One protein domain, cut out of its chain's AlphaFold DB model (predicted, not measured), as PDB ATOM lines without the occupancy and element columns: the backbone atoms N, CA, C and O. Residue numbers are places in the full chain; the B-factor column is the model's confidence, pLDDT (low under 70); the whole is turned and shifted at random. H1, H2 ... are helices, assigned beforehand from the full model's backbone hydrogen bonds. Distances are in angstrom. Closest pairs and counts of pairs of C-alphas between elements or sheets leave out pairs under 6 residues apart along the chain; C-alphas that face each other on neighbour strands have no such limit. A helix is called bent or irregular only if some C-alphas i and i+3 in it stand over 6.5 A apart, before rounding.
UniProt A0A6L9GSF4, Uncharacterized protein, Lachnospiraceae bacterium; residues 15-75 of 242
ATOM      1  N   ALA A  15     -28.292 -10.136 -39.850       91.94
ATOM      2  CA  ALA A  15     -28.088 -11.317 -39.017       91.94
ATOM      3  C   ALA A  15     -26.597 -11.633 -38.826       91.94
ATOM      4  O   ALA A  15     -26.158 -11.797 -37.689       91.94
ATOM      5  N   VAL A  16     -25.804 -11.611 -39.903       94.06
ATOM      6  CA  VAL A  16     -24.358 -11.886 -39.864       94.06
ATOM      7  C   VAL A  16     -23.608 -10.812 -39.076       94.06
ATOM      8  O   VAL A  16     -22.763 -11.137 -38.238       94.06
ATOM      9  N   LEU A  17     -23.950  -9.534 -39.273       94.12
ATOM     10  CA  LEU A  17     -23.355  -8.412 -38.530       94.12
ATOM     11  C   LEU A  17     -23.580  -8.552 -37.018       94.12
ATOM     12  O   LEU A  17     -22.642  -8.440 -36.222       94.12
ATOM     13  N   LEU A  18     -24.827  -8.821 -36.623       94.00
ATOM     14  CA  LEU A  18     -25.211  -8.974 -35.223       94.00
ATOM     15  C   LEU A  18     -24.648 -10.256 -34.611       94.00
ATOM     16  O   LEU A  18     -24.126 -10.205 -33.500       94.00
ATOM     17  N   MET A  19     -24.705 -11.385 -35.321       94.38
ATOM     18  CA  MET A  19     -24.180 -12.666 -34.847       94.38
ATOM     19  C   MET A  19     -22.675 -12.583 -34.600       94.38
ATOM     20  O   MET A  19     -22.209 -12.987 -33.538       94.38
ATOM     21  N   THR A  20     -21.928 -11.971 -35.522       94.56
ATOM     22  CA  THR A  20     -20.491 -11.711 -35.356       94.56
ATOM     23  C   THR A  20     -20.225 -10.934 -34.064       94.56
ATOM     24  O   THR A  20     -19.387 -11.329 -33.246       94.56
ATOM     25  N   ARG A  21     -20.992  -9.863 -33.809       94.88
ATOM     26  CA  ARG A  21     -20.866  -9.086 -32.568       94.88
ATOM     27  C   ARG A  21     -21.267  -9.896 -31.330       94.88
ATOM     28  O   ARG A  21     -20.566  -9.819 -30.324       94.88
ATOM     29  N   ILE A  22     -22.341 -10.678 -31.374       94.38
ATOM     30  CA  ILE A  22     -22.792 -11.513 -30.249       94.38
ATOM     31  C   ILE A  22     -21.730 -12.561 -29.896       94.38
ATOM     32  O   ILE A  22     -21.335 -12.665 -28.734       94.38
ATOM     33  N   LEU A  23     -21.216 -13.285 -30.890       94.81
ATOM     34  CA  LEU A  23     -20.197 -14.315 -30.695       94.81
ATOM     35  C   LEU A  23     -18.892 -13.733 -30.152       94.81
ATOM     36  O   LEU A  23     -18.296 -14.328 -29.260       94.81
ATOM     37  N   SER A  24     -18.492 -12.535 -30.592       94.00
ATOM     38  CA  SER A  24     -17.323 -11.860 -30.012       94.00
ATOM     39  C   SER A  24     -17.451 -11.639 -28.497       94.00
ATOM     40  O   SER A  24     -16.474 -11.815 -27.772       94.00
ATOM     41  N   SER A  25     -18.660 -11.329 -28.004       93.06
ATOM     42  CA  SER A  25     -18.932 -11.223 -26.565       93.06
ATOM     43  C   SER A  25     -18.911 -12.587 -25.879       93.06
ATOM     44  O   SER A  25     -18.350 -12.706 -24.795       93.06
ATOM     45  N   ILE A  26     -19.506 -13.614 -26.499       93.94
ATOM     46  CA  ILE A  26     -19.551 -14.982 -25.951       93.94
ATOM     47  C   ILE A  26     -18.137 -15.552 -25.787       93.94
ATOM     48  O   ILE A  26     -17.855 -16.225 -24.799       93.94
ATOM     49  N   PHE A  27     -17.240 -15.251 -26.724       94.50
ATOM     50  CA  PHE A  27     -15.845 -15.689 -26.691       94.50
ATOM     51  C   PHE A  27     -14.915 -14.724 -25.946       94.50
ATOM     52  O   PHE A  27     -13.698 -14.877 -26.015       94.50
ATOM     53  N   TYR A  28     -15.466 -13.748 -25.216       91.31
ATOM     54  CA  TYR A  28     -14.708 -12.803 -24.389       91.31
ATOM     55  C   TYR A  28     -13.613 -12.040 -25.155       91.31
ATOM     56  O   TYR A  28     -12.567 -11.696 -24.600       91.31
ATOM     57  N   ILE A  29     -13.841 -11.745 -26.439       91.81
ATOM     58  CA  ILE A  29     -12.884 -10.986 -27.242       91.81
ATOM     59  C   ILE A  29     -12.972  -9.510 -26.847       91.81
ATOM     60  O   ILE A  29     -14.012  -8.866 -26.971       91.81
ATOM     61  N   SER A  30     -11.856  -8.966 -26.365       86.75
ATOM     62  CA  SER A  30     -11.806  -7.659 -25.703       86.75
ATOM     63  C   SER A  30     -11.901  -6.449 -26.635       86.75
ATOM     64  O   SER A  30     -12.106  -5.333 -26.160       86.75
ATOM     65  N   SER A  31     -11.733  -6.626 -27.946       90.12
ATOM     66  CA  SER A  31     -11.853  -5.532 -28.911       90.12
ATOM     67  C   SER A  31     -12.368  -6.015 -30.256       90.12
ATOM     68  O   SER A  31     -12.076  -7.131 -30.682       90.12
ATOM     69  N   MET A  32     -13.067  -5.131 -30.964       89.00
ATOM     70  CA  MET A  32     -13.621  -5.464 -32.271       89.00
ATOM     71  C   MET A  32     -12.547  -5.677 -33.348       89.00
ATOM     72  O   MET A  32     -12.739  -6.497 -34.239       89.00
ATOM     73  N   ARG A  33     -11.394  -4.995 -33.249       90.50
ATOM     74  CA  ARG A  33     -10.239  -5.262 -34.127       90.50
ATOM     75  C   ARG A  33      -9.755  -6.696 -33.967       90.50
ATOM     76  O   ARG A  33      -9.656  -7.417 -34.952       90.50
ATOM     77  N   LYS A  34      -9.570  -7.120 -32.713       92.19
ATOM     78  CA  LYS A  34      -9.197  -8.497 -32.395       92.19
ATOM     79  C   LYS A  34     -10.262  -9.492 -32.862       92.19
ATOM     80  O   LYS A  34      -9.913 -10.556 -33.339       92.19
ATOM     81  N   THR A  35     -11.553  -9.154 -32.794       92.31
ATOM     82  CA  THR A  35     -12.613 -10.014 -33.354       92.31
ATOM     83  C   THR A  35     -12.405 -10.279 -34.840       92.31
ATOM     84  O   THR A  35     -12.493 -11.427 -35.253       92.31
ATOM     85  N   SER A  36     -12.108  -9.247 -35.636       90.88
ATOM     86  CA  SER A  36     -11.848  -9.426 -37.068       90.88
ATOM     87  C   SER A  36     -10.614 -10.292 -37.340       90.88
ATOM     88  O   SER A  36     -10.618 -11.045 -38.304       90.88
ATOM     89  N   GLU A  37      -9.585 -10.215 -36.496       90.38
ATOM     90  CA  GLU A  37      -8.384 -11.057 -36.606       90.38
ATOM     91  C   GLU A  37      -8.678 -12.523 -36.243       90.38
ATOM     92  O   GLU A  37      -8.350 -13.430 -37.005       90.38
ATOM     93  N   GLU A  38      -9.339 -12.759 -35.107       92.38
ATOM     94  CA  GLU A  38      -9.641 -14.102 -34.589       92.38
ATOM     95  C   GLU A  38     -10.686 -14.838 -35.447       92.38
ATOM     96  O   GLU A  38     -10.685 -16.066 -35.518       92.38
ATOM     97  N   PHE A  39     -11.596 -14.113 -36.106       93.62
ATOM     98  CA  PHE A  39     -12.680 -14.710 -36.897       93.62
ATOM     99  C   PHE A  39     -12.323 -14.919 -38.379       93.62
ATOM    100  O   PHE A  39     -13.199 -15.213 -39.185       93.62
ATOM    101  N   ASN A  40     -11.047 -14.806 -38.751       90.12
ATOM    102  CA  ASN A  40     -10.597 -14.809 -40.147       90.12
ATOM    103  C   ASN A  40     -10.282 -16.205 -40.735       90.12
ATOM    104  O   ASN A  40      -9.617 -16.311 -41.761       90.12
ATOM    105  N   SER A  41     -10.686 -17.295 -40.077       93.50
ATOM    106  CA  SER A  41     -10.495 -18.646 -40.633       93.50
ATOM    107  C   SER A  41     -11.705 -19.083 -41.455       93.50
ATOM    108  O   SER A  41     -12.838 -18.814 -41.060       93.50
ATOM    109  N   ASP A  42     -11.470 -19.822 -42.545       93.62
ATOM    110  CA  ASP A  42     -12.527 -20.350 -43.423       93.62
ATOM    111  C   ASP A  42     -13.634 -21.069 -42.644       93.62
ATOM    112  O   ASP A  42     -14.813 -20.782 -42.825       93.62
ATOM    113  N   LEU A  43     -13.249 -21.943 -41.708       93.62
ATOM    114  CA  LEU A  43     -14.191 -22.691 -40.878       93.62
ATOM    115  C   LEU A  43     -15.035 -21.769 -39.985       93.62
ATOM    116  O   LEU A  43     -16.200 -22.058 -39.720       93.62
ATOM    117  N   MET A  44     -14.467 -20.674 -39.477       92.50
ATOM    118  CA  MET A  44     -15.212 -19.722 -38.651       92.50
ATOM    119  C   MET A  44     -16.221 -18.930 -39.482       92.50
ATOM    120  O   MET A  44     -17.357 -18.745 -39.048       92.50
ATOM    121  N   ILE A  45     -15.805 -18.495 -40.674       92.88
ATOM    122  CA  ILE A  45     -16.651 -17.785 -41.637       92.88
ATOM    123  C   ILE A  45     -17.849 -18.670 -42.001       92.88
ATOM    124  O   ILE A  45     -18.987 -18.271 -41.749       92.88
ATOM    125  N   GLU A  46     -17.593 -19.896 -42.464       92.00
ATOM    126  CA  GLU A  46     -18.620 -20.878 -42.841       92.00
ATOM    127  C   GLU A  46     -19.604 -21.140 -41.690       92.00
ATOM    128  O   GLU A  46     -20.814 -20.984 -41.848       92.00
ATOM    129  N   ASN A  47     -19.095 -21.431 -40.486       93.06
ATOM    130  CA  ASN A  47     -19.945 -21.686 -39.322       93.06
ATOM    131  C   ASN A  47     -20.866 -20.505 -38.988       93.06
ATOM    132  O   ASN A  47     -22.024 -20.713 -38.622       93.06
ATOM    133  N   ILE A  48     -20.375 -19.265 -39.059       92.62
ATOM    134  CA  ILE A  48     -21.184 -18.086 -38.723       92.62
ATOM    135  C   ILE A  48     -22.274 -17.859 -39.772       92.62
ATOM    136  O   ILE A  48     -23.421 -17.607 -39.387       92.62
ATOM    137  N   TRP A  49     -21.949 -17.984 -41.060       93.19
ATOM    138  CA  TRP A  49     -22.926 -17.881 -42.146       93.19
ATOM    139  C   TRP A  49     -24.015 -18.951 -42.027       93.19
ATOM    140  O   TRP A  49     -25.199 -18.611 -41.968       93.19
ATOM    141  N   GLU A  50     -23.630 -20.217 -41.839       91.19
ATOM    142  CA  GLU A  50     -24.580 -21.314 -41.630       91.19
ATOM    143  C   GLU A  50     -25.503 -21.073 -40.429       91.19
ATOM    144  O   GLU A  50     -26.714 -21.292 -40.509       91.19
ATOM    145  N   ARG A  51     -24.960 -20.620 -39.286       89.19
ATOM    146  CA  ARG A  51     -25.774 -20.358 -38.086       89.19
ATOM    147  C   ARG A  51     -26.753 -19.203 -38.268       89.19
ATOM    148  O   ARG A  51     -27.752 -19.161 -37.549       89.19
ATOM    149  N   CYS A  52     -26.485 -18.279 -39.188       90.75
ATOM    150  CA  CYS A  52     -27.415 -17.204 -39.515       90.75
ATOM    151  C   CYS A  52     -28.557 -17.664 -40.432       90.75
ATOM    152  O   CYS A  52     -29.546 -16.942 -40.522       90.75
ATOM    153  N   ALA A  53     -28.457 -18.851 -41.047       87.69
ATOM    154  CA  ALA A  53     -29.384 -19.340 -42.072       87.69
ATOM    155  C   ALA A  53     -29.555 -18.348 -43.242       87.69
ATOM    156  O   ALA A  53     -30.648 -18.196 -43.784       87.69
ATOM    157  N   GLU A  54     -28.466 -17.665 -43.599       85.31
ATOM    158  CA  GLU A  54     -28.376 -16.732 -44.723       85.31
ATOM    159  C   GLU A  54     -27.551 -17.374 -45.846       85.31
ATOM    160  O   GLU A  54     -26.648 -18.169 -45.575       85.31
ATOM    161  N   GLU A  55     -27.826 -17.016 -47.100       81.44
ATOM    162  CA  GLU A  55     -26.967 -17.412 -48.220       81.44
ATOM    163  C   GLU A  55     -25.656 -16.620 -48.166       81.44
ATOM    164  O   GLU A  55     -25.665 -15.391 -48.065       81.44
ATOM    165  N   GLU A  56     -24.524 -17.322 -48.227       78.88
ATOM    166  CA  GLU A  56     -23.199 -16.703 -48.227       78.88
ATOM    167  C   GLU A  56     -23.013 -15.866 -49.501       78.88
ATOM    168  O   GLU A  56     -22.787 -16.384 -50.594       78.88
ATOM    169  N   THR A  57     -23.134 -14.545 -49.365       77.50
ATOM    170  CA  THR A  57     -22.964 -13.596 -50.478       77.50
ATOM    171  C   THR A  57     -21.494 -13.312 -50.771       77.50
ATOM    172  O   THR A  57     -21.138 -12.958 -51.896       77.50
ATOM    173  N   VAL A  58     -20.640 -13.450 -49.754       83.69
ATOM    174  CA  VAL A  58     -19.192 -13.235 -49.795       83.69
ATOM    175  C   VAL A  58     -18.507 -14.196 -48.823       83.69
ATOM    176  O   VAL A  58     -19.007 -14.410 -47.721       83.69
ATOM    177  N   ARG A  59     -17.334 -14.723 -49.199       86.81
ATOM    178  CA  ARG A  59     -16.547 -15.650 -48.364       86.81
ATOM    179  C   ARG A  59     -15.689 -14.927 -47.327       86.81
ATOM    180  O   ARG A  59     -14.475 -15.087 -47.268       86.81
ATOM    181  N   GLU A  60     -16.332 -14.064 -46.553       91.94
ATOM    182  CA  GLU A  60     -15.714 -13.271 -45.494       91.94
ATOM    183  C   GLU A  60     -16.758 -12.807 -44.470       91.94
ATOM    184  O   GLU A  60     -17.967 -12.831 -44.712       91.94
ATOM    185  N   LEU A  61     -16.280 -12.363 -43.307       93.12
ATOM    186  CA  LEU A  61     -17.098 -11.740 -42.271       93.12
ATOM    187  C   LEU A  61     -16.909 -10.220 -42.266       93.12
ATOM    188  O   LEU A  61     -15.843  -9.718 -42.628       93.12
ATOM    189  N   PRO A  62     -17.919  -9.457 -41.816       92.56
ATOM    190  CA  PRO A  62     -17.834  -8.008 -41.793       92.56
ATOM    191  C   PRO A  62     -16.718  -7.520 -40.866       92.56
ATOM    192  O   PRO A  62     -16.664  -7.860 -39.681       92.56
ATOM    193  N   TYR A  63     -15.874  -6.629 -41.387       92.12
ATOM    194  CA  TYR A  63     -14.884  -5.928 -40.575       92.12
ATOM    195  C   TYR A  63     -15.560  -5.064 -39.500       92.12
ATOM    196  O   TYR A  63     -16.677  -4.568 -39.687       92.12
ATOM    197  N   TRP A  64     -14.879  -4.838 -38.373       91.19
ATOM    198  CA  TRP A  64     -15.476  -4.153 -37.220       91.19
ATOM    199  C   TRP A  64     -16.070  -2.776 -37.525       91.19
ATOM    200  O   TRP A  64     -17.086  -2.400 -36.942       91.19
ATOM    201  N   GLU A  65     -15.471  -2.025 -38.447       92.00
ATOM    202  CA  GLU A  65     -15.998  -0.724 -38.851       92.00
ATOM    203  C   GLU A  65     -17.369  -0.842 -39.520       92.00
ATOM    204  O   GLU A  65     -18.239   0.000 -39.316       92.00
ATOM    205  N   THR A  66     -17.584  -1.900 -40.306       92.44
ATOM    206  CA  THR A  66     -18.866  -2.165 -40.965       92.44
ATOM    207  C   THR A  66     -19.943  -2.491 -39.939       92.44
ATOM    208  O   THR A  66     -21.057  -1.979 -40.050       92.44
ATOM    209  N   ILE A  67     -19.600  -3.268 -38.907       93.62
ATOM    210  CA  ILE A  67     -20.498  -3.548 -37.780       93.62
ATOM    211  C   ILE A  67     -20.848  -2.246 -37.048       93.62
ATOM    212  O   ILE A  67     -22.026  -1.971 -36.836       93.62
ATOM    213  N   ASN A  68     -19.862  -1.410 -36.714       93.06
ATOM    214  CA  ASN A  68     -20.113  -0.154 -35.998       93.06
ATOM    215  C   ASN A  68     -20.986   0.816 -36.803       93.06
ATOM    216  O   ASN A  68     -21.990   1.292 -36.281       93.06
ATOM    217  N   ARG A  69     -20.686   1.032 -38.091       92.81
ATOM    218  CA  ARG A  69     -21.507   1.881 -38.979       92.81
ATOM    219  C   ARG A  69     -22.954   1.401 -39.092       92.81
ATOM    220  O   ARG A  69     -23.854   2.204 -39.330       92.81
ATOM    221  N   TYR A  70     -23.174   0.090 -38.997       93.31
ATOM    222  CA  TYR A  70     -24.515  -0.483 -38.954       93.31
ATOM    223  C   TYR A  70     -25.204  -0.190 -37.615       93.31
ATOM    224  O   TYR A  70     -26.327   0.309 -37.612       93.31
ATOM    225  N   LEU A  71     -24.524  -0.446 -36.492       93.88
ATOM    226  CA  LEU A  71     -25.067  -0.236 -35.146       93.88
ATOM    227  C   LEU A  71     -25.388   1.238 -34.855       93.88
ATOM    228  O   LEU A  71     -26.389   1.506 -34.205       93.88
ATOM    229  N   GLU A  72     -24.605   2.183 -35.380       92.75
ATOM    230  CA  GLU A  72     -24.863   3.631 -35.264       92.75
ATOM    231  C   GLU A  72     -26.209   4.067 -35.865       92.75
ATOM    232  O   GLU A  72     -26.765   5.084 -35.459       92.75
ATOM    233  N   LYS A  73     -26.731   3.313 -36.839       91.75
ATOM    234  CA  LYS A  73     -28.002   3.599 -37.525       91.75
ATOM    235  C   LYS A  73     -29.155   2.739 -37.026       91.75
ATOM    236  O   LYS A  73     -30.285   2.914 -37.477       91.75
ATOM    237  N   LEU A  74     -28.869   1.747 -36.188       92.44
ATOM    238  CA  LEU A  74     -29.863   0.797 -35.729       92.44
ATOM    239  C   LEU A  74     -30.625   1.378 -34.540       92.44
ATOM    240  O   LEU A  74     -30.038   1.660 -33.499       92.44
ATOM    241  N   GLU A  75     -31.945   1.480 -34.675       91.81
ATOM    242  CA  GLU A  75     -32.810   1.912 -33.579       91.81
ATOM    243  C   GLU A  75     -32.712   0.941 -32.388       91.81
ATOM    244  O   GLU A  75     -33.020  -0.248 -32.556       91.81
TER     245      GLU A  75
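Overview. This is residues 15 to 75 of the 242 residues of an uncharacterized protein of Lachnospiraceae bacterium (UniProt A0A6L9GSF4). The centres of three short helices, H1, H3 and H4, make a wide triangle, with H1 at the corner between the other two, meeting H3 with residues 15 to 20 and H4 with residues 17 to 21 and standing steeply to both; the fourth helix, H2, lies across the side at which H3 and H4 begin, meeting H4 there and staying apart from H3. Between H3 and H4 the backbone of residues 53 to 63 folds back from the end of the one to the beginning of the other. The printed part has 61 residues with four named helices, in the order H1, H2, H3, H4, and no named strand; the class is all helix, with 38 residues in the helices. The whole is compact, with a radius of gyration of the C-alphas of 11.0 A, and rounded, with spans of 26 by 24 by 17 A.

Along the chain. Find C-alpha 15 at (-28.088, -11.317, -39.017), the first printed one; from there H1 runs through residues 15 to 26, from Ala 15 to Ile 26, and its first and last C-alphas are 16.0 A apart. With 12 residues it is the longest helix by residues. Pass over five residues and you come to Met 32, where H2 begins; it holds residues 32 to 38 and measures 9.8 A from first to last C-alpha. Three residues further on, look for C-alpha 42 at (-12.527, -20.350, -43.423), where H3 begins; it holds residues 42 to 52, and along it the x values fall to -27.415 at C-alpha 52, which is 15.7 A from C-alpha 42. After residues 53 to 63 comes H4, residues 64 to 71, with 10.6 A from first to last C-alpha; it ends at C-alpha 71, at (-25.067, -0.236, -35.146). No helix is bent or irregular.

Arrangement. Begin with H1 and look at its first residues. H1 touches H3 with residues 15 to 20 alone; the closest C-alphas of the two are those of Ala 15 and Cys 52, 5.9 A apart. Their lines stand at a steep tilt of 68 degrees, only just short of about perpendicular, and they run opposite ways. H1 only just touches H4, with 3 pairs of C-alphas within 8 A and with its residues 17 to 21 alone; the closest C-alphas are those of Leu 17 and Ile 67, at 5.7 A. Here the tilt is a steep 67 degrees, again only just short of about perpendicular, opposite ways. Further along H1, find Ser 24: its C-alpha is 6.1 A from that of Thr 35, the closest pair of H1 and H2. These two helices are close but not clearly touching, and about perpendicular at 87 degrees. From Met 32, the first residue of H2, look to Trp 64, the first of H4: their C-alphas, 5.4 A apart, are the closest of H2 and H4, which touch at a steep tilt of 49 degrees, opposite ways. H3 is apart from H2 and from H4. In H1, H2, H3 and H4 every pair of O i and N i+4 is within hydrogen-bond range.

Size, cuts and confidence. The printed part runs from residue 15 to residue 75 without a cut, out of a full chain of 242 residues. The two C-alphas farthest apart are those of Leu 43 and Glu 75, at 31.7 A, while the first and last printed C-alphas, of Ala 15 and Glu 75, are 15.1 A apart. The links from H1 to H2 and from H2 to H3 are tight; the link from H3 to H4, with 11 residues, is long. The helix packing is mostly crossed, which means that helices that touch stand at a large angle to each other: of the 3 touching pairs, 0 are at a shallow tilt. Look last at the B-factor column: the mean pLDDT of the printed part is 91.4, and no printed residue is under 70.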